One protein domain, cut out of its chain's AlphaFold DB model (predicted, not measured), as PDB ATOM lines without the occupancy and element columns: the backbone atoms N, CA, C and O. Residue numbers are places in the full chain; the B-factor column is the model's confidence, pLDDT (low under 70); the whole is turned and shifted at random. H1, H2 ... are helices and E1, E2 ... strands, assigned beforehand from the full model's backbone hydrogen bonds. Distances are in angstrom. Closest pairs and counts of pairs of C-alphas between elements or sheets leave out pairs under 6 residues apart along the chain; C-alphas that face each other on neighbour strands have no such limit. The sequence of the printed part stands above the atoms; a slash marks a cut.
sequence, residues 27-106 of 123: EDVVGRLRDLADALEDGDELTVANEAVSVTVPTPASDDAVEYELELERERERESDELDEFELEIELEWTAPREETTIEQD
ATOM      1  N   GLU A  27     -36.788  -6.282 -31.460       94.94
ATOM      2  CA  GLU A  27     -35.597  -5.468 -31.725       94.94
ATOM      3  C   GLU A  27     -35.974  -4.080 -32.258       94.94
ATOM      4  O   GLU A  27     -35.427  -3.087 -31.775       94.94
ATOM      5  N   ASP A  28     -36.951  -4.007 -33.168       91.62
ATOM      6  CA  ASP A  28     -37.456  -2.745 -33.723       91.62
ATOM      7  C   ASP A  28     -38.154  -1.901 -32.646       91.62
ATOM      8  O   ASP A  28     -37.874  -0.708 -32.515       91.62
ATOM      9  N   VAL A  29     -38.993  -2.528 -31.811       91.38
ATOM     10  CA  VAL A  29     -39.675  -1.853 -30.690       91.38
ATOM     11  C   VAL A  29     -38.662  -1.274 -29.703       91.38
ATOM     12  O   VAL A  29     -38.757  -0.114 -29.307       91.38
ATOM     13  N   VAL A  30     -37.647  -2.055 -29.327       94.25
ATOM     14  CA  VAL A  30     -36.590  -1.588 -28.420       94.25
ATOM     15  C   VAL A  30     -35.764  -0.461 -29.050       94.25
ATOM     16  O   VAL A  30     -35.302   0.416 -28.323       94.25
ATOM     17  N   GLY A  31     -35.563  -0.475 -30.370       93.56
ATOM     18  CA  GLY A  31     -34.965   0.642 -31.103       93.56
ATOM     19  C   GLY A  31     -35.778   1.923 -30.929       93.56
ATOM     20  O   GLY A  31     -35.258   2.898 -30.395       93.56
ATOM     21  N   ARG A  32     -37.077   1.870 -31.243       88.44
ATOM     22  CA  ARG A  32     -37.985   3.023 -31.127       88.44
ATOM     23  C   ARG A  32     -38.055   3.601 -29.717       88.44
ATOM     24  O   ARG A  32     -38.042   4.814 -29.560       88.44
ATOM     25  N   LEU A  33     -38.094   2.753 -28.686       91.69
ATOM     26  CA  LEU A  33     -38.105   3.221 -27.294       91.69
ATOM     27  C   LEU A  33     -36.805   3.937 -26.898       91.69
ATOM     28  O   LEU A  33     -36.835   4.825 -26.049       91.69
ATOM     29  N   ARG A  34     -35.662   3.561 -27.488       93.69
ATOM     30  CA  ARG A  34     -34.398   4.283 -27.277       93.69
ATOM     31  C   ARG A  34     -34.395   5.612 -28.005       93.69
ATOM     32  O   ARG A  34     -34.058   6.601 -27.378       93.69
ATOM     33  N   ASP A  35     -34.830   5.632 -29.262       90.56
ATOM     34  CA  ASP A  35     -34.926   6.871 -30.036       90.56
ATOM     35  C   ASP A  35     -35.859   7.880 -29.341       90.56
ATOM     36  O   ASP A  35     -35.535   9.059 -29.239       90.56
ATOM     37  N   LEU A  36     -36.976   7.403 -28.779       90.38
ATOM     38  CA  LEU A  36     -37.873   8.206 -27.945       90.38
ATOM     39  C   LEU A  36     -37.158   8.755 -26.702       90.38
ATOM     40  O   LEU A  36     -37.289   9.934 -26.386       90.38
ATOM     41  N   ALA A  37     -36.407   7.911 -25.989       91.50
ATOM     42  CA  ALA A  37     -35.670   8.331 -24.801       91.50
ATOM     43  C   ALA A  37     -34.575   9.360 -25.127       91.50
ATOM     44  O   ALA A  37     -34.432  10.336 -24.395       91.50
ATOM     45  N   ASP A  38     -33.843   9.162 -26.224       91.00
ATOM     46  CA  ASP A  38     -32.813  10.087 -26.695       91.00
ATOM     47  C   ASP A  38     -33.446  11.439 -27.089       91.00
ATOM     48  O   ASP A  38     -32.953  12.486 -26.676       91.00
ATOM     49  N   ALA A  39     -34.593  11.439 -27.786       88.88
ATOM     50  CA  ALA A  39     -35.316  12.666 -28.145       88.88
ATOM     51  C   ALA A  39     -35.798  13.460 -26.918       88.88
ATOM     52  O   ALA A  39     -35.687  14.686 -26.882       88.88
ATOM     53  N   LEU A  40     -36.301  12.767 -25.891       89.50
ATOM     54  CA  LEU A  40     -36.696  13.393 -24.626       89.50
ATOM     55  C   LEU A  40     -35.491  13.933 -23.833       89.50
ATOM     56  O   LEU A  40     -35.652  14.885 -23.073       89.50
ATOM     57  N   GLU A  41     -34.300  13.341 -23.978       88.12
ATOM     58  CA  GLU A  41     -33.075  13.802 -23.307       88.12
ATOM     59  C   GLU A  41     -32.453  15.032 -23.988       88.12
ATOM     60  O   GLU A  41     -32.013  15.946 -23.285       88.12
ATOM     61  N   ASP A  42     -32.424  15.082 -25.326       86.50
ATOM     62  CA  ASP A  42     -31.886  16.230 -26.078       86.50
ATOM     63  C   ASP A  42     -32.744  17.500 -25.883       86.50
ATOM     64  O   ASP A  42     -32.204  18.609 -25.846       86.50
ATOM     65  N   GLY A  43     -34.054  17.348 -25.649       78.38
ATOM     66  CA  GLY A  43     -34.940  18.451 -25.255       78.38
ATOM     67  C   GLY A  43     -35.330  19.396 -26.399       78.38
ATOM     68  O   GLY A  43     -35.707  20.542 -26.148       78.38
ATOM     69  N   ASP A  44     -35.213  18.937 -27.645       78.75
ATOM     70  CA  ASP A  44     -35.660  19.657 -28.836       78.75
ATOM     71  C   ASP A  44     -37.129  19.288 -29.148       78.75
ATOM     72  O   ASP A  44     -38.070  19.692 -28.455       78.75
ATOM     73  N   GLU A  45     -37.338  18.471 -30.175       89.25
ATOM     74  CA  GLU A  45     -38.637  18.115 -30.741       89.25
ATOM     75  C   GLU A  45     -38.763  16.591 -30.819       89.25
ATOM     76  O   GLU A  45     -37.808  15.879 -31.133       89.25
ATOM     77  N   LEU A  46     -39.964  16.091 -30.543       89.56
ATOM     78  CA  LEU A  46     -40.323  14.693 -30.686       89.56
ATOM     79  C   LEU A  46     -41.169  14.530 -31.942       89.56
ATOM     80  O   LEU A  46     -42.285  15.046 -32.017       89.56
ATOM     81  N   THR A  47     -40.654  13.767 -32.900       90.19
ATOM     82  CA  THR A  47     -41.411  13.342 -34.077       90.19
ATOM     83  C   THR A  47     -41.878  11.902 -33.910       90.19
ATOM     84  O   THR A  47     -41.067  10.993 -33.735       90.19
ATOM     85  N   VAL A  48     -43.187  11.687 -34.024       88.19
ATOM     86  CA  VAL A  48     -43.827  10.368 -34.063       88.19
ATOM     87  C   VAL A  48     -44.508  10.213 -35.416       88.19
ATOM     88  O   VAL A  48     -45.260  11.090 -35.836       88.19
ATOM     89  N   ALA A  49     -44.247   9.108 -36.113       86.06
ATOM     90  CA  ALA A  49     -44.778   8.884 -37.452       86.06
ATOM     91  C   ALA A  49     -45.256   7.444 -37.664       86.06
ATOM     92  O   ALA A  49     -44.679   6.486 -37.138       86.06
ATOM     93  N   ASN A  50     -46.286   7.308 -38.493       83.19
ATOM     94  CA  ASN A  50     -46.716   6.060 -39.116       83.19
ATOM     95  C   ASN A  50     -46.564   6.174 -40.650       83.19
ATOM     96  O   ASN A  50     -45.910   7.086 -41.146       83.19
ATOM     97  N   GLU A  51     -47.108   5.226 -41.417       81.62
ATOM     98  CA  GLU A  51     -46.965   5.225 -42.885       81.62
ATOM     99  C   GLU A  51     -47.684   6.388 -43.594       81.62
ATOM    100  O   GLU A  51     -47.396   6.637 -44.760       81.62
ATOM    101  N   ALA A  52     -48.618   7.074 -42.928       83.50
ATOM    102  CA  ALA A  52     -49.479   8.096 -43.531       83.50
ATOM    103  C   ALA A  52     -49.339   9.488 -42.892       83.50
ATOM    104  O   ALA A  52     -49.621  10.500 -43.537       83.50
ATOM    105  N   VAL A  53     -48.958   9.542 -41.615       87.38
ATOM    106  CA  VAL A  53     -48.947  10.752 -40.790       87.38
ATOM    107  C   VAL A  53     -47.626  10.842 -40.033       87.38
ATOM    108  O   VAL A  53     -47.168   9.863 -39.443       87.38
ATOM    109  N   SER A  54     -47.056  12.043 -40.003       90.06
ATOM    110  CA  SER A  54     -45.933  12.424 -39.150       90.06
ATOM    111  C   SER A  54     -46.335  13.622 -38.294       90.06
ATOM    112  O   SER A  54     -46.792  14.644 -38.809       90.06
ATOM    113  N   VAL A  55     -46.179  13.498 -36.980       90.06
ATOM    114  CA  VAL A  55     -46.498  14.538 -36.000       90.06
ATOM    115  C   VAL A  55     -45.225  14.913 -35.259       90.06
ATOM    116  O   VAL A  55     -44.592  14.056 -34.651       90.06
ATOM    117  N   THR A  56     -44.878  16.196 -35.267       92.31
ATOM    118  CA  THR A  56     -43.778  16.750 -34.472       92.31
ATOM    119  C   THR A  56     -44.329  17.664 -33.388       92.31
ATOM    120  O   THR A  56     -45.078  18.602 -33.678       92.31
ATOM    121  N   VAL A  57     -43.945  17.394 -32.141       90.88
ATOM    122  CA  VAL A  57     -44.318  18.164 -30.949       90.88
ATOM    123  C   VAL A  57     -43.073  18.602 -30.174       90.88
ATOM    124  O   VAL A  57     -42.073  17.885 -30.168       90.88
ATOM    125  N   PRO A  58     -43.102  19.752 -29.487       90.12
ATOM    126  CA  PRO A  58     -42.037  20.123 -28.558       90.12
ATOM    127  C   PRO A  58     -41.976  19.144 -27.376       90.12
ATOM    128  O   PRO A  58     -43.004  18.689 -26.866       90.12
ATOM    129  N   THR A  59     -40.763  18.840 -26.926       90.19
ATOM    130  CA  THR A  59     -40.517  18.007 -25.736       90.19
ATOM    131  C   THR A  59     -40.688  18.817 -24.438       90.19
ATOM    132  O   THR A  59     -40.648  20.052 -24.476       90.19
ATOM    133  N   PRO A  60     -40.913  18.173 -23.274       87.19
ATOM    134  CA  PRO A  60     -40.952  18.893 -22.002       87.19
ATOM    135  C   PRO A  60     -39.575  19.484 -21.668       87.19
ATOM    136  O   PRO A  60     -38.562  18.784 -21.731       87.19
ATOM    137  N   ALA A  61     -39.516  20.757 -21.259       79.50
ATOM    138  CA  ALA A  61     -38.250  21.343 -20.827       79.50
ATOM    139  C   ALA A  61     -37.814  20.748 -19.478       79.50
ATOM    140  O   ALA A  61     -38.628  20.295 -18.676       79.50
ATOM    141  N   SER A  62     -36.514  20.803 -19.170       72.06
ATOM    142  CA  SER A  62     -35.948  20.171 -17.961       72.06
ATOM    143  C   SER A  62     -36.515  20.676 -16.621       72.06
ATOM    144  O   SER A  62     -36.278  20.047 -15.589       72.06
ATOM    145  N   ASP A  63     -37.212  21.815 -16.615       77.12
ATOM    146  CA  ASP A  63     -37.849  22.412 -15.437       77.12
ATOM    147  C   ASP A  63     -39.381  22.204 -15.403       77.12
ATOM    148  O   ASP A  63     -40.016  22.572 -14.408       77.12
ATOM    149  N   ASP A  64     -39.980  21.633 -16.455       82.38
ATOM    150  CA  ASP A  64     -41.418  21.377 -16.536       82.38
ATOM    151  C   ASP A  64     -41.825  20.129 -15.742       82.38
ATOM    152  O   ASP A  64     -41.064  19.175 -15.557       82.38
ATOM    153  N   ALA A  65     -43.059  20.151 -15.237       81.88
ATOM    154  CA  ALA A  65     -43.659  18.978 -14.625       81.88
ATOM    155  C   ALA A  65     -44.139  18.032 -15.728       81.88
ATOM    156  O   ALA A  65     -44.863  18.450 -16.630       81.88
ATOM    157  N   VAL A  66     -43.745  16.767 -15.619       90.19
ATOM    158  CA  VAL A  66     -44.164  15.696 -16.520       90.19
ATOM    159  C   VAL A  66     -44.923  14.666 -15.697       90.19
ATOM    160  O   VAL A  66     -44.427  14.218 -14.657       90.19
ATOM    161  N   GLU A  67     -46.127  14.324 -16.138       91.81
ATOM    162  CA  GLU A  67     -46.917  13.241 -15.557       91.81
ATOM    163  C   GLU A  67     -46.595  11.949 -16.313       91.81
ATOM    164  O   GLU A  67     -46.454  11.945 -17.534       91.81
ATOM    165  N   TYR A  68     -46.381  10.865 -15.566       92.62
ATOM    166  CA  TYR A  68     -45.957   9.577 -16.107       92.62
ATOM    167  C   TYR A  68     -46.757   8.458 -15.454       92.62
ATOM    168  O   TYR A  68     -46.761   8.345 -14.222       92.62
ATOM    169  N   GLU A  69     -47.368   7.619 -16.281       94.31
ATOM    170  CA  GLU A  69     -48.115   6.438 -15.862       94.31
ATOM    171  C   GLU A  69     -47.574   5.180 -16.557       94.31
ATOM    172  O   GLU A  69     -47.017   5.219 -17.657       94.31
ATOM    173  N   LEU A  70     -47.652   4.061 -15.838       95.19
ATOM    174  CA  LEU A  70     -47.194   2.755 -16.290       95.19
ATOM    175  C   LEU A  70     -48.205   1.706 -15.836       95.19
ATOM    176  O   LEU A  70     -48.283   1.410 -14.637       95.19
ATOM    177  N   GLU A  71     -48.900   1.099 -16.788       95.88
ATOM    178  CA  GLU A  71     -49.830   0.001 -16.540       95.88
ATOM    179  C   GLU A  71     -49.314  -1.296 -17.170       95.88
ATOM    180  O   GLU A  71     -48.736  -1.315 -18.252       95.88
ATOM    181  N   LEU A  72     -49.437  -2.399 -16.426       94.94
ATOM    182  CA  LEU A  72     -49.046  -3.733 -16.879       94.94
ATOM    183  C   LEU A  72     -50.194  -4.686 -16.599       94.94
ATOM    184  O   LEU A  72     -50.444  -5.066 -15.446       94.94
ATOM    185  N   GLU A  73     -50.826  -5.126 -17.669       93.12
ATOM    186  CA  GLU A  73     -51.952  -6.030 -17.626       93.12
ATOM    187  C   GLU A  73     -51.553  -7.433 -18.069       93.12
ATOM    188  O   GLU A  73     -50.548  -7.681 -18.744       93.12
ATOM    189  N   ARG A  74     -52.345  -8.399 -17.613       92.38
ATOM    190  CA  ARG A  74     -52.249  -9.777 -18.072       92.38
ATOM    191  C   ARG A  74     -53.629 -10.250 -18.463       92.38
ATOM    192  O   ARG A  74     -54.451 -10.524 -17.577       92.38
ATOM    193  N   GLU A  75     -53.818 -10.470 -19.750       85.31
ATOM    194  CA  GLU A  75     -54.981 -11.169 -20.250       85.31
ATOM    195  C   GLU A  75     -54.752 -12.684 -20.175       85.31
ATOM    196  O   GLU A  75     -53.705 -13.230 -20.526       85.31
ATOM    197  N   ARG A  76     -55.748 -13.386 -19.630       82.81
ATOM    198  CA  ARG A  76     -55.785 -14.846 -19.645       82.81
ATOM    199  C   ARG A  76     -56.861 -15.270 -20.614       82.81
ATOM    200  O   ARG A  76     -58.050 -15.154 -20.298       82.81
ATOM    201  N   GLU A  77     -56.438 -15.810 -21.747       66.81
ATOM    202  CA  GLU A  77     -57.332 -16.532 -22.635       66.81
ATOM    203  C   GLU A  77     -57.962 -17.717 -21.868       66.81
ATOM    204  O   GLU A  77     -57.521 -18.105 -20.780       66.81
ATOM    205  N   ARG A  78     -59.103 -18.231 -22.348       66.06
ATOM    206  CA  ARG A  78     -59.934 -19.207 -21.603       66.06
ATOM    207  C   ARG A  78     -59.094 -20.377 -21.069       66.06
ATOM    208  O   ARG A  78     -58.099 -20.721 -21.673       66.06
ATOM    209  N   GLU A  79     -59.570 -21.084 -20.033       62.59
ATOM    210  CA  GLU A  79     -58.873 -22.213 -19.356       62.59
ATOM    211  C   GLU A  79     -58.216 -23.300 -20.255       62.59
ATOM    212  O   GLU A  79     -57.488 -24.145 -19.737       62.59
ATOM    213  N   SER A  80     -58.492 -23.327 -21.562       63.69
ATOM    214  CA  SER A  80     -57.897 -24.236 -22.548       63.69
ATOM    215  C   SER A  80     -56.653 -23.689 -23.264       63.69
ATOM    216  O   SER A  80     -55.976 -24.481 -23.920       63.69
ATOM    217  N   ASP A  81     -56.372 -22.391 -23.178       68.12
ATOM    218  CA  ASP A  81     -55.196 -21.755 -23.767       68.12
ATOM    219  C   ASP A  81     -54.058 -21.748 -22.735       68.12
ATOM    220  O   ASP A  81     -54.235 -21.399 -21.568       68.12
ATOM    221  N   GLU A  82     -52.887 -22.249 -23.138       73.25
ATOM    222  CA  GLU A  82     -51.723 -22.425 -22.253       73.25
ATOM    223  C   GLU A  82     -50.839 -21.167 -22.175       73.25
ATOM    224  O   GLU A  82     -49.749 -21.217 -21.598       73.25
ATOM    225  N   LEU A  83     -51.276 -20.060 -22.784       80.94
ATOM    226  CA  LEU A  83     -50.525 -18.816 -22.898       80.94
ATOM    227  C   LEU A  83     -51.265 -17.681 -22.181       80.94
ATOM    228  O   LEU A  83     -52.486 -17.576 -22.247       80.94
ATOM    229  N   ASP A  84     -50.488 -16.859 -21.477       85.44
ATOM    230  CA  ASP A  84     -50.927 -15.578 -20.930       85.44
ATOM    231  C   ASP A  84     -50.497 -14.497 -21.939       85.44
ATOM    232  O   ASP A  84     -49.346 -14.517 -22.394       85.44
ATOM    233  N   GLU A  85     -51.384 -13.559 -22.262       87.12
ATOM    234  CA  GLU A  85     -51.036 -12.342 -22.998       87.12
ATOM    235  C   GLU A  85     -50.706 -11.230 -21.994       87.12
ATOM    236  O   GLU A  85     -51.284 -11.161 -20.905       87.12
ATOM    237  N   PHE A  86     -49.717 -10.400 -22.319       89.88
ATOM    238  CA  PHE A  86     -49.285  -9.290 -21.476       89.88
ATOM    239  C   PHE A  86     -49.333  -8.006 -22.283       89.88
ATOM    240  O   PHE A  86     -48.799  -7.963 -23.390       89.88
ATOM    241  N   GLU A  87     -49.885  -6.968 -21.674       90.88
ATOM    242  CA  GLU A  87     -49.984  -5.632 -22.245       90.88
ATOM    243  C   GLU A  87     -49.266  -4.651 -21.321       90.88
ATOM    244  O   GLU A  87     -49.413  -4.720 -20.101       90.88
ATOM    245  N   LEU A  88     -48.414  -3.804 -21.895       91.12
ATOM    246  CA  LEU A  88     -47.662  -2.776 -21.182       91.12
ATOM    247  C   LEU A  88     -47.980  -1.435 -21.827       91.12
ATOM    248  O   LEU A  88     -47.578  -1.202 -22.968       91.12
ATOM    249  N   GLU A  89     -48.610  -0.556 -21.065       91.62
ATOM    250  CA  GLU A  89     -48.939   0.801 -21.481       91.62
ATOM    251  C   GLU A  89     -47.991   1.784 -20.798       91.62
ATOM    252  O   GLU A  89     -47.666   1.656 -19.612       91.62
ATOM    253  N   ILE A  90     -47.481   2.733 -21.579       91.06
ATOM    254  CA  ILE A  90     -46.545   3.755 -21.120       91.06
ATOM    255  C   ILE A  90     -47.102   5.097 -21.561       91.06
ATOM    256  O   ILE A  90     -47.102   5.398 -22.753       91.06
ATOM    257  N   GLU A  91     -47.511   5.910 -20.597       91.31
ATOM    258  CA  GLU A  91     -48.119   7.208 -20.867       91.31
ATOM    259  C   GLU A  91     -47.263   8.337 -20.302       91.31
ATOM    260  O   GLU A  91     -46.698   8.248 -19.205       91.31
ATOM    261  N   LEU A  92     -47.147   9.407 -21.084       91.19
ATOM    262  CA  LEU A  92     -46.390  10.601 -20.739       91.19
ATOM    263  C   LEU A  92     -47.206  11.831 -21.125       91.19
ATOM    264  O   LEU A  92     -47.507  12.022 -22.300       91.19
ATOM    265  N   GLU A  93     -47.512  12.682 -20.151       90.25
ATOM    266  CA  GLU A  93     -48.266  13.916 -20.367       90.25
ATOM    267  C   GLU A  93     -47.424  15.134 -19.972       90.25
ATOM    268  O   GLU A  93     -46.804  15.186 -18.904       90.25
ATOM    269  N   TRP A  94     -47.403  16.138 -20.852       91.88
ATOM    270  CA  TRP A  94     -46.795  17.435 -20.585       91.88
ATOM    271  C   TRP A  94     -47.539  18.560 -21.306       91.88
ATOM    272  O   TRP A  94     -48.223  18.362 -22.308       91.88
ATOM    273  N   THR A  95     -47.391  19.778 -20.787       88.25
ATOM    274  CA  THR A  95     -47.926  20.982 -21.429       88.25
ATOM    275  C   THR A  95     -46.875  21.605 -22.334       88.25
ATOM    276  O   THR A  95     -45.730  21.788 -21.929       88.25
ATOM    277  N   ALA A  96     -47.293  22.016 -23.527       84.94
ATOM    278  CA  ALA A  96     -46.442  22.693 -24.489       84.94
ATOM    279  C   ALA A  96     -47.127  23.909 -25.140       84.94
ATOM    280  O   ALA A  96     -48.363  23.994 -25.166       84.94
ATOM    281  N   PRO A  97     -46.358  24.862 -25.700       82.94
ATOM    282  CA  PRO A  97     -46.911  25.937 -26.514       82.94
ATOM    283  C   PRO A  97     -47.563  25.393 -27.796       82.94
ATOM    284  O   PRO A  97     -46.970  24.628 -28.549       82.94
ATOM    285  N   ARG A  98     -48.790  25.842 -28.088       76.81
ATOM    286  CA  ARG A  98     -49.590  25.360 -29.234       76.81
ATOM    287  C   ARG A  98     -48.990  25.694 -30.609       76.81
ATOM    288  O   ARG A  98     -49.346  25.070 -31.600       76.81
ATOM    289  N   GLU A  99     -48.151  26.722 -30.696       73.56
ATOM    290  CA  GLU A  99     -47.660  27.277 -31.968       73.56
ATOM    291  C   GLU A  99     -46.499  26.470 -32.582       73.56
ATOM    292  O   GLU A  99     -46.057  26.795 -33.681       73.56
ATOM    293  N   GLU A 100     -46.029  25.424 -31.896       73.62
ATOM    294  CA  GLU A 100     -44.826  24.657 -32.253       73.62
ATOM    295  C   GLU A 100     -45.137  23.218 -32.716       73.62
ATOM    296  O   GLU A 100     -44.228  22.457 -33.032       73.62
ATOM    297  N   THR A 101     -46.417  22.836 -32.811       81.12
ATOM    298  CA  THR A 101     -46.841  21.520 -33.321       81.12
ATOM    299  C   THR A 101     -46.960  21.524 -34.846       81.12
ATOM    300  O   THR A 101     -47.659  22.363 -35.417       81.12
ATOM    301  N   THR A 102     -46.332  20.550 -35.509       83.75
ATOM    302  CA  THR A 102     -46.425  20.349 -36.966       83.75
ATOM    303  C   THR A 102     -47.012  18.976 -37.272       83.75
ATOM    304  O   THR A 102     -46.563  17.979 -36.717       83.75
ATOM    305  N   ILE A 103     -48.007  18.922 -38.161       85.19
ATOM    306  CA  ILE A 103     -48.626  17.677 -38.635       85.19
ATOM    307  C   ILE A 103     -48.450  17.622 -40.150       85.19
ATOM    308  O   ILE A 103     -48.983  18.468 -40.873       85.19
ATOM    309  N   GLU A 104     -47.704  16.633 -40.622       83.94
ATOM    310  CA  GLU A 104     -47.511  16.335 -42.036       83.94
ATOM    311  C   GLU A 104     -48.324  15.083 -42.382       83.94
ATOM    312  O   GLU A 104     -48.209  14.051 -41.725       83.94
ATOM    313  N   GLN A 105     -49.177  15.185 -43.401       78.62
ATOM    314  CA  GLN A 105     -49.942  14.061 -43.942       78.62
ATOM    315  C   GLN A 105     -49.514  13.869 -45.394       78.62
ATOM    316  O   GLN A 105     -49.468  14.850 -46.144       78.62
ATOM    317  N   ASP A 106     -49.205  12.634 -45.787       65.44
ATOM    318  CA  ASP A 106     -48.928  12.308 -47.185       65.44
ATOM    319  C   ASP A 106     -50.195  12.585 -48.007       65.44
ATOM    320  O   ASP A 106     -51.215  11.905 -47.897       65.44
TER     321      ASP A 106
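Overview. This is residues 27 to 106 of the 123 residues of an uncharacterized protein of Halobiforma nitratireducens JCM 10879 (UniProt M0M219). A small three-stranded sheet of E1, E2 and E5 has one helix, H1, beside its E1 edge, and a long two-stranded hairpin of E3 and E4 reaches away from it like an arm. The arm makes the long axis, and its turn, residues 77 to 83, lies at the far end from the sheet. The 80 printed residues hold one named helix and five named strands, in the order H1 E1 E2 E3 E4 E5, and the class is mixed, helices and strands. The small sheet runs E1, E2, E5 and the arm is E3 beside E4, both antiparallel. The whole is loose, with a radius of gyration of the C-alphas of 16.8 A, and elongated, spanning 53 by 34 by 23 A.

Arrangement. In the three-stranded sheet, E2, residues 53 to 58, is the inner strand between the edge strands E1, residues 45 to 49, and E5, residues 102 to 105. E1 and E2 form a hairpin, antiparallel at 163 degrees, with N 46 and O 57 within hydrogen-bond range at 2.8 A. E2 and E5 are antiparallel at 175 degrees, with N 56 and O 102 at 2.8 A. H1, residues 27 to 42, is on this sheet but only grazes it, with its residues 32 to 40. The closest C-alphas of H1 and E1 are those of Ala 39 and Leu 46, 6.0 A apart. Every O i to N i+4 pair in H1 is within hydrogen-bond range. E3, residues 67 to 76, and E4, residues 84 to 93, form the second hairpin, antiparallel at 167 degrees, with N 67 and O 93 at 3.0 A and N 85 and O 75 at 2.9 A. E3 and E4 are apart from H1, E1, E2 and E5.

Along the chain. E2 is 16.9 A from first to last C-alpha, E1 13.0 A and E5 10.0 A. H1 measures 22.7 A and begins at C-alpha 27 (-35.597, -5.468, -31.725). E3 is 29.7 A long and ends at C-alpha 76 (-55.785, -14.846, -19.645), while E4 is 29.6 A long. E5 ends at C-alpha 105 (-49.942, 14.061, -43.942).

Size, cuts and confidence. The two C-alphas farthest apart, those of Ser 80 and Glu 99, are 53.4 A apart. The printed part, residues 27 to 106, has no cut. The links H1 to E1 and E1 to E2 are tight, the other three are short, and none is long. The mean pLDDT of the printed part is 85.7; residues 77 to 81, in the turn between E3 and E4, and residue 106 are under 70.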